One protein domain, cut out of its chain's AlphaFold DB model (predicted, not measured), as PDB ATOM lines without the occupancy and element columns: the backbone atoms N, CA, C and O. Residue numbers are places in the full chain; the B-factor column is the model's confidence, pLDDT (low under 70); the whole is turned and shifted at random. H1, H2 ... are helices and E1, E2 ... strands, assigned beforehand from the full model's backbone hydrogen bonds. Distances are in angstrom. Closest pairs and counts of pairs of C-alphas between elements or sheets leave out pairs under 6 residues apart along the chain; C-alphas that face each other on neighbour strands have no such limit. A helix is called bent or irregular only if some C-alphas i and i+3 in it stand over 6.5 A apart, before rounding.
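This is residues 7 to 66 and 296 to 318 of the 318 residues of the protein "ABC transporter substrate-binding protein" of Hungatella hathewayi (UniProt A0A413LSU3). With little regular structure, this elongated domain has a wide-looped hairpin, E1 and E2, toward one end, two side-by-side helices, H1 and H2, toward the other, and short strands E3 and E4 among loops to one side. The 83 printed residues run E1, E2, H1, H2, E3, E4, a mixed class with 33 residues in named elements; E1 and E2 form an antiparallel sheet. The whole is compact, radius of gyration of the C-alphas 13.6 A, spanning 43 by 25 by 22 A.

E1, residues 7 to 10, begins at C-alpha 7 (91.616, -39.526, -3.507). E2 is residues 24 to 28, 13.1 A; H1 33 to 41, 12.5 A; H2 53 to 61, 14.1 A, irregular, with C-alphas 54 and 57 7.2 A apart. E3 is residues 299 to 301; E4, 304 to 306, ends at C-alpha 306 (96.015, -48.790, 13.870).

In the E1-E2 hairpin, N 9 and O 25 are 3.0 A apart, within hydrogen-bond range. H1 and H2 are close but not clearly touching, closest C-alphas Ser 34 and Asp 55 at 6.9 A, running the same way at a shallow tilt of 17 degrees. Every O i to N i+4 pair is within range in H1, 3 of 5 in H2. E3 runs on into E4 at 76 degrees; they pair with no named strand.

C-alphas 66 and 296 are 5.8 A apart across the cut. Links E1 to E2 and H1 to H2 are long. pLDDT is under 70 at 14 residues, among them 7 to 11 and 305 to 310.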
ATOM      1  N   CYS A   7      91.166 -38.291  -2.887       63.44
ATOM      2  CA  CYS A   7      91.616 -39.526  -3.507       63.44
ATOM      3  C   CYS A   7      90.411 -40.454  -3.632       63.44
ATOM      4  O   CYS A   7      89.837 -40.842  -2.617       63.44
ATOM      5  N   ASP A   8      90.063 -40.793  -4.873       64.06
ATOM      6  CA  ASP A   8      89.052 -41.797  -5.190       64.06
ATOM      7  C   ASP A   8      89.771 -43.112  -5.528       64.06
ATOM      8  O   ASP A   8      90.674 -43.139  -6.370       64.06
ATOM      9  N   ALA A   9      89.397 -44.200  -4.856       64.00
ATOM     10  CA  ALA A   9      89.869 -45.553  -5.151       64.00
ATOM     11  C   ALA A   9      88.686 -46.449  -5.537       64.00
ATOM     12  O   ALA A   9      87.649 -46.401  -4.879       64.00
ATOM     13  N   GLU A  10      88.859 -47.273  -6.573       67.19
ATOM     14  CA  GLU A  10      87.850 -48.212  -7.090       67.19
ATOM     15  C   GLU A  10      88.328 -49.666  -6.959       67.19
ATOM     16  O   GLU A  10      89.534 -49.951  -6.923       67.19
ATOM     17  N   THR A  11      87.382 -50.605  -6.916       69.62
ATOM     18  CA  THR A  11      87.672 -52.045  -6.891       69.62
ATOM     19  C   THR A  11      88.430 -52.511  -8.127       69.62
ATOM     20  O   THR A  11      88.160 -52.093  -9.251       69.62
ATOM     21  N   ARG A  12      89.359 -53.453  -7.931       76.06
ATOM     22  CA  ARG A  12      90.131 -54.054  -9.020       76.06
ATOM     23  C   ARG A  12      89.559 -55.419  -9.402       76.06
ATOM     24  O   ARG A  12      89.744 -56.377  -8.658       76.06
ATOM     25  N   ASP A  13      88.981 -55.534 -10.598       76.69
ATOM     26  CA  ASP A  13      88.315 -56.756 -11.095       76.69
ATOM     27  C   ASP A  13      89.173 -58.036 -11.041       76.69
ATOM     28  O   ASP A  13      88.653 -59.141 -10.912       76.69
ATOM     29  N   ASN A  14      90.501 -57.913 -11.140       82.94
ATOM     30  CA  ASN A  14      91.451 -59.030 -11.060       82.94
ATOM     31  C   ASN A  14      92.228 -59.057  -9.731       82.94
ATOM     32  O   ASN A  14      93.431 -59.357  -9.681       82.94
ATOM     33  N   TYR A  15      91.586 -58.656  -8.637       81.44
ATOM     34  CA  TYR A  15      92.172 -58.809  -7.316       81.44
ATOM     35  C   TYR A  15      92.290 -60.294  -6.946       81.44
ATOM     36  O   TYR A  15      91.390 -61.090  -7.184       81.44
ATOM     37  N   TRP A  16      93.458 -60.685  -6.441       82.38
ATOM     38  CA  TRP A  16      93.839 -62.092  -6.261       82.38
ATOM     39  C   TRP A  16      93.394 -62.682  -4.917       82.38
ATOM     40  O   TRP A  16      93.621 -63.865  -4.679       82.38
ATOM     41  N   GLY A  17      92.814 -61.869  -4.032       81.44
ATOM     42  CA  GLY A  17      92.321 -62.296  -2.726       81.44
ATOM     43  C   GLY A  17      90.861 -61.909  -2.510       81.44
ATOM     44  O   GLY A  17      90.261 -61.237  -3.344       81.44
ATOM     45  N   ASP A  18      90.313 -62.299  -1.363       76.31
ATOM     46  CA  ASP A  18      88.928 -61.984  -1.013       76.31
ATOM     47  C   ASP A  18      88.737 -60.479  -0.787       76.31
ATOM     48  O   ASP A  18      89.582 -59.819  -0.172       76.31
ATOM     49  N   PHE A  19      87.634 -59.931  -1.284       73.00
ATOM     50  CA  PHE A  19      87.271 -58.529  -1.131       73.00
ATOM     51  C   PHE A  19      85.810 -58.438  -0.694       73.00
ATOM     52  O   PHE A  19      84.933 -58.990  -1.354       73.00
ATOM     53  N   SER A  20      85.567 -57.752   0.420       69.62
ATOM     54  CA  SER A  20      84.229 -57.496   0.968       69.62
ATOM     55  C   SER A  20      84.032 -56.022   1.336       69.62
ATOM     56  O   SER A  20      83.142 -55.705   2.119       69.62
ATOM     57  N   GLY A  21      84.911 -55.148   0.833       73.94
ATOM     58  CA  GLY A  21      84.923 -53.717   1.126       73.94
ATOM     59  C   GLY A  21      84.014 -52.900   0.204       73.94
ATOM     60  O   GLY A  21      83.218 -53.440  -0.560       73.94
ATOM     61  N   ALA A  22      84.165 -51.577   0.257       76.19
ATOM     62  CA  ALA A  22      83.393 -50.632  -0.551       76.19
ATOM     63  C   ALA A  22      83.816 -50.612  -2.034       76.19
ATOM     64  O   ALA A  22      85.009 -50.599  -2.334       76.19
ATOM     65  N   ASP A  23      82.854 -50.476  -2.956       77.94
ATOM     66  CA  ASP A  23      83.125 -50.300  -4.398       77.94
ATOM     67  C   ASP A  23      83.947 -49.033  -4.696       77.94
ATOM     68  O   ASP A  23      84.728 -48.978  -5.650       77.94
ATOM     69  N   THR A  24      83.766 -47.993  -3.880       80.44
ATOM     70  CA  THR A  24      84.494 -46.727  -3.974       80.44
ATOM     71  C   THR A  24      84.834 -46.209  -2.587       80.44
ATOM     72  O   THR A  24      83.969 -46.163  -1.712       80.44
ATOM     73  N   VAL A  25      86.070 -45.749  -2.403       82.56
ATOM     74  CA  VAL A  25      86.491 -45.020  -1.201       82.56
ATOM     75  C   VAL A  25      86.900 -43.606  -1.580       82.56
ATOM     76  O   VAL A  25      87.696 -43.424  -2.498       82.56
ATOM     77  N   LYS A  26      86.373 -42.623  -0.843       87.00
ATOM     78  CA  LYS A  26      86.764 -41.215  -0.939       87.00
ATOM     79  C   LYS A  26      87.509 -40.811   0.319       87.00
ATOM     80  O   LYS A  26      86.950 -40.884   1.410       87.00
ATOM     81  N   ILE A  27      88.757 -40.383   0.164       87.69
ATOM     82  CA  ILE A  27      89.579 -39.914   1.281       87.69
ATOM     83  C   ILE A  27      89.573 -38.388   1.284       87.69
ATOM     84  O   ILE A  27      90.043 -37.756   0.335       87.69
ATOM     85  N   ASN A  28      89.046 -37.815   2.366       88.12
ATOM     86  CA  ASN A  28      89.044 -36.382   2.622       88.12
ATOM     87  C   ASN A  28      90.142 -36.054   3.637       88.12
ATOM     88  O   ASN A  28      90.165 -36.618   4.727       88.12
ATOM     89  N   HIS A  29      91.023 -35.110   3.306       86.31
ATOM     90  CA  HIS A  29      92.022 -34.609   4.251       86.31
ATOM     91  C   HIS A  29      91.491 -33.397   5.021       86.31
ATOM     92  O   HIS A  29      91.087 -32.401   4.412       86.31
ATOM     93  N   TYR A  30      91.563 -33.467   6.348       87.38
ATOM     94  CA  TYR A  30      91.273 -32.368   7.268       87.38
ATOM     95  C   TYR A  30      92.570 -31.953   7.970       87.38
ATOM     96  O   TYR A  30      93.432 -32.788   8.217       87.38
ATOM     97  N   ALA A  31      92.729 -30.655   8.234       85.12
ATOM     98  CA  ALA A  31      93.909 -30.136   8.930       85.12
ATOM     99  C   ALA A  31      93.815 -30.285  10.457       85.12
ATOM    100  O   ALA A  31      94.839 -30.248  11.122       85.12
ATOM    101  N   GLU A  32      92.597 -30.427  10.983       84.75
ATOM    102  CA  GLU A  32      92.294 -30.469  12.414       84.75
ATOM    103  C   GLU A  32      91.334 -31.630  12.683       84.75
ATOM    104  O   GLU A  32      90.319 -31.764  11.984       84.75
ATOM    105  N   ASP A  33      91.605 -32.423  13.718       88.75
ATOM    106  CA  ASP A  33      90.813 -33.613  14.049       88.75
ATOM    107  C   ASP A  33      89.371 -33.255  14.421       88.75
ATOM    108  O   ASP A  33      88.427 -33.876  13.930       88.75
ATOM    109  N   SER A  34      89.157 -32.165  15.166       89.94
ATOM    110  CA  SER A  34      87.803 -31.697  15.484       89.94
ATOM    111  C   SER A  34      87.006 -31.276  14.245       89.94
ATOM    112  O   SER A  34      85.783 -31.407  14.219       89.94
ATOM    113  N   ALA A  35      87.668 -30.798  13.182       92.06
ATOM    114  CA  ALA A  35      86.988 -30.496  11.921       92.06
ATOM    115  C   ALA A  35      86.563 -31.772  11.183       92.06
ATOM    116  O   ALA A  35      85.470 -31.811  10.615       92.06
ATOM    117  N   MET A  36      87.398 -32.814  11.220       93.69
ATOM    118  CA  MET A  36      87.046 -34.136  10.704       93.69
ATOM    119  C   MET A  36      85.883 -34.746  11.495       93.69
ATOM    120  O   MET A  36      84.923 -35.225  10.896       93.69
ATOM    121  N   TYR A  37      85.915 -34.668  12.826       94.31
ATOM    122  CA  TYR A  37      84.841 -35.193  13.666       94.31
ATOM    123  C   TYR A  37      83.504 -34.468  13.424       94.31
ATOM    124  O   TYR A  37      82.475 -35.117  13.250       94.31
ATOM    125  N   MET A  38      83.498 -33.140  13.260       93.81
ATOM    126  CA  MET A  38      82.281 -32.407  12.860       93.81
ATOM    127  C   MET A  38      81.739 -32.837  11.481       93.81
ATOM    128  O   MET A  38      80.524 -32.857  11.258       93.81
ATOM    129  N   ALA A  39      82.615 -33.179  10.531       94.56
ATOM    130  CA  ALA A  39      82.193 -33.710   9.235       94.56
ATOM    131  C   ALA A  39      81.506 -35.080   9.386       94.56
ATOM    132  O   ALA A  39      80.549 -35.370   8.666       94.56
ATOM    133  N   LEU A  40      81.942 -35.897  10.348       95.44
ATOM    134  CA  LEU A  40      81.284 -37.154  10.691       95.44
ATOM    135  C   LEU A  40      79.911 -36.903  11.341       95.44
ATOM    136  O   LEU A  40      78.918 -37.468  10.889       95.44
ATOM    137  N   GLU A  41      79.821 -35.991  12.319       93.31
ATOM    138  CA  GLU A  41      78.557 -35.628  12.996       93.31
ATOM    139  C   GLU A  41      77.487 -35.118  12.011       93.31
ATOM    140  O   GLU A  41      76.288 -35.362  12.167       93.31
ATOM    141  N   THR A  42      77.914 -34.401  10.968       94.00
ATOM    142  CA  THR A  42      77.021 -33.878   9.919       94.00
ATOM    143  C   THR A  42      76.720 -34.885   8.805       94.00
ATOM    144  O   THR A  42      75.849 -34.625   7.971       94.00
ATOM    145  N   GLY A  43      77.402 -36.037   8.791       93.50
ATOM    146  CA  GLY A  43      77.276 -37.075   7.768       93.50
ATOM    147  C   GLY A  43      77.959 -36.747   6.434       93.50
ATOM    148  O   GLY A  43      77.623 -37.363   5.421       93.50
ATOM    149  N   GLU A  44      78.880 -35.775   6.405       94.38
ATOM    150  CA  GLU A  44      79.743 -35.491   5.245       94.38
ATOM    151  C   GLU A  44      80.744 -36.632   5.000       94.38
ATOM    152  O   GLU A  44      81.053 -36.938   3.846       94.38
ATOM    153  N   ILE A  45      81.221 -37.270   6.072       94.56
ATOM    154  CA  ILE A  45      82.042 -38.486   6.032       94.56
ATOM    155  C   ILE A  45      81.391 -39.590   6.864       94.56
ATOM    156  O   ILE A  45      80.547 -39.322   7.716       94.56
ATOM    157  N   ASP A  46      81.806 -40.830   6.616       93.19
ATOM    158  CA  ASP A  46      81.250 -42.016   7.279       93.19
ATOM    159  C   ASP A  46      82.203 -42.626   8.318       93.19
ATOM    160  O   ASP A  46      81.773 -43.417   9.156       93.19
ATOM    161  N   LEU A  47      83.485 -42.247   8.272       91.94
ATOM    162  CA  LEU A  47      84.573 -42.756   9.105       91.94
ATOM    163  C   LEU A  47      85.595 -41.639   9.363       91.94
ATOM    164  O   LEU A  47      86.060 -41.005   8.416       91.94
ATOM    165  N   ALA A  48      85.971 -41.447  10.625       92.00
ATOM    166  CA  ALA A  48      87.073 -40.604  11.076       92.00
ATOM    167  C   ALA A  48      88.167 -41.497  11.684       92.00
ATOM    168  O   ALA A  48      87.918 -42.207  12.657       92.00
ATOM    169  N   LEU A  49      89.363 -41.482  11.082       85.19
ATOM    170  CA  LEU A  49      90.480 -42.384  11.414       85.19
ATOM    171  C   LEU A  49      91.274 -41.973  12.663       85.19
ATOM    172  O   LEU A  49      92.140 -42.710  13.102       85.19
ATOM    173  N   ASN A  50      90.961 -40.831  13.259       87.12
ATOM    174  CA  ASN A  50      91.356 -40.469  14.613       87.12
ATOM    175  C   ASN A  50      90.406 -39.364  15.083       87.12
ATOM    176  O   ASN A  50      90.007 -38.539  14.265       87.12
ATOM    177  N   ILE A  51      90.010 -39.315  16.346       90.62
ATOM    178  CA  ILE A  51      89.269 -38.170  16.887       90.62
ATOM    179  C   ILE A  51      90.080 -37.542  18.006       90.62
ATOM    180  O   ILE A  51      90.761 -38.243  18.747       90.62
ATOM    181  N   ALA A  52      89.985 -36.219  18.125       88.12
ATOM    182  CA  ALA A  52      90.658 -35.506  19.196       88.12
ATOM    183  C   ALA A  52      90.190 -36.024  20.561       88.12
ATOM    184  O   ALA A  52      89.016 -36.362  20.751       88.12
ATOM    185  N   GLU A  53      91.082 -35.992  21.543       87.75
ATOM    186  CA  GLU A  53      90.797 -36.384  22.923       87.75
ATOM    187  C   GLU A  53      89.593 -35.619  23.497       87.75
ATOM    188  O   GLU A  53      88.767 -36.174  24.218       87.75
ATOM    189  N   SER A  54      89.455 -34.339  23.132       88.44
ATOM    190  CA  SER A  54      88.346 -33.465  23.536       88.44
ATOM    191  C   SER A  54      86.991 -33.856  22.936       88.44
ATOM    192  O   SER A  54      85.951 -33.445  23.455       88.44
ATOM    193  N   ASP A  55      86.992 -34.634  21.854       91.75
ATOM    194  CA  ASP A  55      85.797 -35.093  21.150       91.75
ATOM    195  C   ASP A  55      85.374 -36.508  21.574       91.75
ATOM    196  O   ASP A  55      84.227 -36.893  21.340       91.75
ATOM    197  N   TYR A  56      86.248 -37.257  22.254       92.50
ATOM    198  CA  TYR A  56      86.030 -38.659  22.614       92.50
ATOM    199  C   TYR A  56      84.760 -38.894  23.445       92.50
ATOM    200  O   TYR A  56      83.876 -39.647  23.028       92.50
ATOM    201  N   SER A  57      84.598 -38.205  24.578       91.56
ATOM    202  CA  SER A  57      83.425 -38.385  25.449       91.56
ATOM    203  C   SER A  57      82.132 -37.966  24.751       91.56
ATOM    204  O   SER A  57      81.083 -38.580  24.944       91.56
ATOM    205  N   ARG A  58      82.200 -36.932  23.901       91.88
ATOM    206  CA  ARG A  58      81.066 -36.492  23.080       91.88
ATOM    207  C   ARG A  58      80.665 -37.590  22.093       91.88
ATOM    208  O   ARG A  58      79.481 -37.920  22.037       91.88
ATOM    209  N   ALA A  59      81.634 -38.197  21.410       92.94
ATOM    210  CA  ALA A  59      81.413 -39.297  20.475       92.94
ATOM    211  C   ALA A  59      80.802 -40.538  21.135       92.94
ATOM    212  O   ALA A  59      79.900 -41.141  20.564       92.94
ATOM    213  N   LEU A  60      81.207 -40.876  22.364       93.06
ATOM    214  CA  LEU A  60      80.618 -41.991  23.118       93.06
ATOM    215  C   LEU A  60      79.141 -41.784  23.489       93.06
ATOM    216  O   LEU A  60      78.441 -42.751  23.794       93.06
ATOM    217  N   THR A  61      78.664 -40.538  23.502       93.50
ATOM    218  CA  THR A  61      77.279 -40.198  23.870       93.50
ATOM    219  C   THR A  61      76.356 -39.937  22.681       93.50
ATOM    220  O   THR A  61      75.150 -39.790  22.887       93.50
ATOM    221  N   ASP A  62      76.892 -39.877  21.459       93.81
ATOM    222  CA  ASP A  62      76.109 -39.671  20.240       93.81
ATOM    223  C   ASP A  62      75.578 -41.016  19.720       93.81
ATOM    224  O   ASP A  62      76.336 -41.926  19.400       93.81
ATOM    225  N   ASP A  63      74.255 -41.152  19.617       93.00
ATOM    226  CA  ASP A  63      73.598 -42.387  19.177       93.00
ATOM    227  C   ASP A  63      73.784 -42.690  17.681       93.00
ATOM    228  O   ASP A  63      73.502 -43.806  17.233       93.00
ATOM    229  N   LYS A  64      74.287 -41.723  16.908       93.56
ATOM    230  CA  LYS A  64      74.608 -41.861  15.482       93.56
ATOM    231  C   LYS A  64      76.063 -42.221  15.231       93.56
ATOM    232  O   LYS A  64      76.424 -42.422  14.072       93.56
ATOM    233  N   ILE A  65      76.889 -42.277  16.271       95.69
ATOM    234  CA  ILE A  65      78.322 -42.526  16.167       95.69
ATOM    235  C   ILE A  65      78.669 -43.778  16.965       95.69
ATOM    236  O   ILE A  65      78.263 -43.960  18.106       95.69
ATOM    237  N   ALA A  66      79.443 -44.664  16.352       94.06
ATOM    238  CA  ALA A  66      80.138 -45.727  17.056       94.06
ATOM    239  C   ALA A  66      81.612 -45.346  17.191       94.06
ATOM    240  O   ALA A  66      82.197 -44.782  16.264       94.06
ATOM    241  N   PRO A 296      77.402 -46.025  12.319       93.00
ATOM    242  CA  PRO A 296      77.025 -47.427  12.404       93.00
ATOM    243  C   PRO A 296      75.783 -47.778  11.568       93.00
ATOM    244  O   PRO A 296      75.455 -48.958  11.430       93.00
ATOM    245  N   GLU A 297      75.058 -46.802  11.004       92.69
ATOM    246  CA  GLU A 297      73.990 -47.072  10.028       92.69
ATOM    247  C   GLU A 297      74.553 -47.477   8.662       92.69
ATOM    248  O   GLU A 297      73.889 -48.207   7.930       92.69
ATOM    249  N   LYS A 298      75.774 -47.035   8.335       89.69
ATOM    250  CA  LYS A 298      76.431 -47.302   7.046       89.69
ATOM    251  C   LYS A 298      77.548 -48.337   7.138       89.69
ATOM    252  O   LYS A 298      77.729 -49.115   6.207       89.69
ATOM    253  N   ILE A 299      78.287 -48.344   8.245       89.00
ATOM    254  CA  ILE A 299      79.415 -49.246   8.476       89.00
ATOM    255  C   ILE A 299      79.033 -50.239   9.576       89.00
ATOM    256  O   ILE A 299      78.683 -49.858  10.690       89.00
ATOM    257  N   GLU A 300      79.088 -51.530   9.262       85.31
ATOM    258  CA  GLU A 300      78.875 -52.612  10.223       85.31
ATOM    259  C   GLU A 300      80.120 -52.846  11.085       85.31
ATOM    260  O   GLU A 300      80.009 -52.981  12.304       85.31
ATOM    261  N   SER A 301      81.304 -52.879  10.469       80.62
ATOM    262  CA  SER A 301      82.574 -53.060  11.172       80.62
ATOM    263  C   SER A 301      83.746 -52.449  10.407       80.62
ATOM    264  O   SER A 301      83.742 -52.381   9.173       80.62
ATOM    265  N   VAL A 302      84.766 -52.027  11.155       77.31
ATOM    266  CA  VAL A 302      86.044 -51.542  10.627       77.31
ATOM    267  C   VAL A 302      87.150 -52.458  11.135       77.31
ATOM    268  O   VAL A 302      87.309 -52.644  12.340       77.31
ATOM    269  N   SER A 303      87.936 -53.032  10.224       76.38
ATOM    270  CA  SER A 303      89.180 -53.706  10.596       76.38
ATOM    271  C   SER A 303      90.291 -52.666  10.711       76.38
ATOM    272  O   SER A 303      90.680 -52.049   9.716       76.38
ATOM    273  N   LEU A 304      90.789 -52.467  11.926       71.50
ATOM    274  CA  LEU A 304      91.883 -51.544  12.209       71.50
ATOM    275  C   LEU A 304      93.202 -52.306  12.300       71.50
ATOM    276  O   LEU A 304      93.266 -53.387  12.885       71.50
ATOM    277  N   HIS A 305      94.243 -51.738  11.695       66.38
ATOM    278  CA  HIS A 305      95.623 -52.112  11.999       66.38
ATOM    279  C   HIS A 305      96.232 -51.148  13.024       66.38
ATOM    280  O   HIS A 305      96.927 -51.581  13.932       66.38
ATOM    281  N   SER A 306      95.906 -49.863  12.879       64.44
ATOM    282  CA  SER A 306      96.015 -48.790  13.870       64.44
ATOM    283  C   SER A 306      94.929 -47.754  13.562       64.44
ATOM    284  O   SER A 306      94.219 -47.899  12.558       64.44
ATOM    285  N   ALA A 307      94.790 -46.707  14.379       54.81
ATOM    286  CA  ALA A 307      93.834 -45.638  14.094       54.81
ATOM    287  C   ALA A 307      94.212 -44.916  12.794       54.81
ATOM    288  O   ALA A 307      93.404 -44.814  11.873       54.81
ATOM    289  N   VAL A 308      95.499 -44.613  12.609       60.69
ATOM    290  CA  VAL A 308      96.020 -44.020  11.366       60.69
ATOM    291  C   VAL A 308      96.039 -44.973  10.156       60.69
ATOM    292  O   VAL A 308      96.339 -44.547   9.039       60.69
ATOM    293  N   SER A 309      95.708 -46.259  10.340       64.88
ATOM    294  CA  SER A 309      95.754 -47.300   9.302       64.88
ATOM    295  C   SER A 309      94.533 -48.229   9.353       64.88
ATOM    296  O   SER A 309      94.626 -49.389   9.773       64.88
ATOM    297  N   ALA A 310      93.376 -47.766   8.871       64.44
ATOM    298  CA  ALA A 310      92.244 -48.665   8.645       64.44
ATOM    299  C   ALA A 310      92.484 -49.573   7.436       64.44
ATOM    300  O   ALA A 310      92.853 -49.129   6.343       64.44
ATOM    301  N   ASN A 311      92.193 -50.861   7.603       71.88
ATOM    302  CA  ASN A 311      92.193 -51.799   6.500       71.88
ATOM    303  C   ASN A 311      90.872 -51.695   5.731       71.88
ATOM    304  O   ASN A 311      89.929 -52.459   5.945       71.88
ATOM    305  N   LEU A 312      90.830 -50.746   4.795       72.50
ATOM    306  CA  LEU A 312      89.661 -50.450   3.959       72.50
ATOM    307  C   LEU A 312      89.174 -51.649   3.122       72.50
ATOM    308  O   LEU A 312      88.038 -51.654   2.655       72.50
ATOM    309  N   ARG A 313      90.001 -52.695   2.966       66.81
ATOM    310  CA  ARG A 313      89.616 -53.965   2.327       66.81
ATOM    311  C   ARG A 313      88.541 -54.724   3.110       66.81
ATOM    312  O   ARG A 313      87.788 -55.480   2.500       66.81
ATOM    313  N   TYR A 314      88.500 -54.553   4.430       67.12
ATOM    314  CA  TYR A 314      87.624 -55.291   5.345       67.12
ATOM    315  C   TYR A 314      86.690 -54.365   6.132       67.12
ATOM    316  O   TYR A 314      86.258 -54.705   7.231       67.12
ATOM    317  N   VAL A 315      86.379 -53.191   5.582       70.44
ATOM    318  CA  VAL A 315      85.259 -52.384   6.075       70.44
ATOM    319  C   VAL A 315      83.979 -53.019   5.554       70.44
ATOM    320  O   VAL A 315      83.784 -53.101   4.344       70.44
ATOM    321  N   THR A 316      83.120 -53.480   6.458       71.88
ATOM    322  CA  THR A 316      81.843 -54.090   6.072       71.88
ATOM    323  C   THR A 316      80.775 -53.004   6.053       71.88
ATOM    324  O   THR A 316      80.578 -52.322   7.058       71.88
ATOM    325  N   LEU A 317      80.115 -52.817   4.910       77.50
ATOM    326  CA  LEU A 317      79.019 -51.857   4.738       77.50
ATOM    327  C   LEU A 317      77.658 -52.545   4.921       77.50
ATOM    328  O   LEU A 317      77.544 -53.744   4.673       77.50
ATOM    329  N   LYS A 318      76.640 -51.782   5.335       73.69
ATOM    330  CA  LYS A 318      75.245 -52.247   5.443       73.69
ATOM    331  C   LYS A 318      74.438 -52.053   4.161       73.69
ATOM    332  O   LYS A 318      74.706 -51.075   3.426       73.69
TER     333      LYS A 318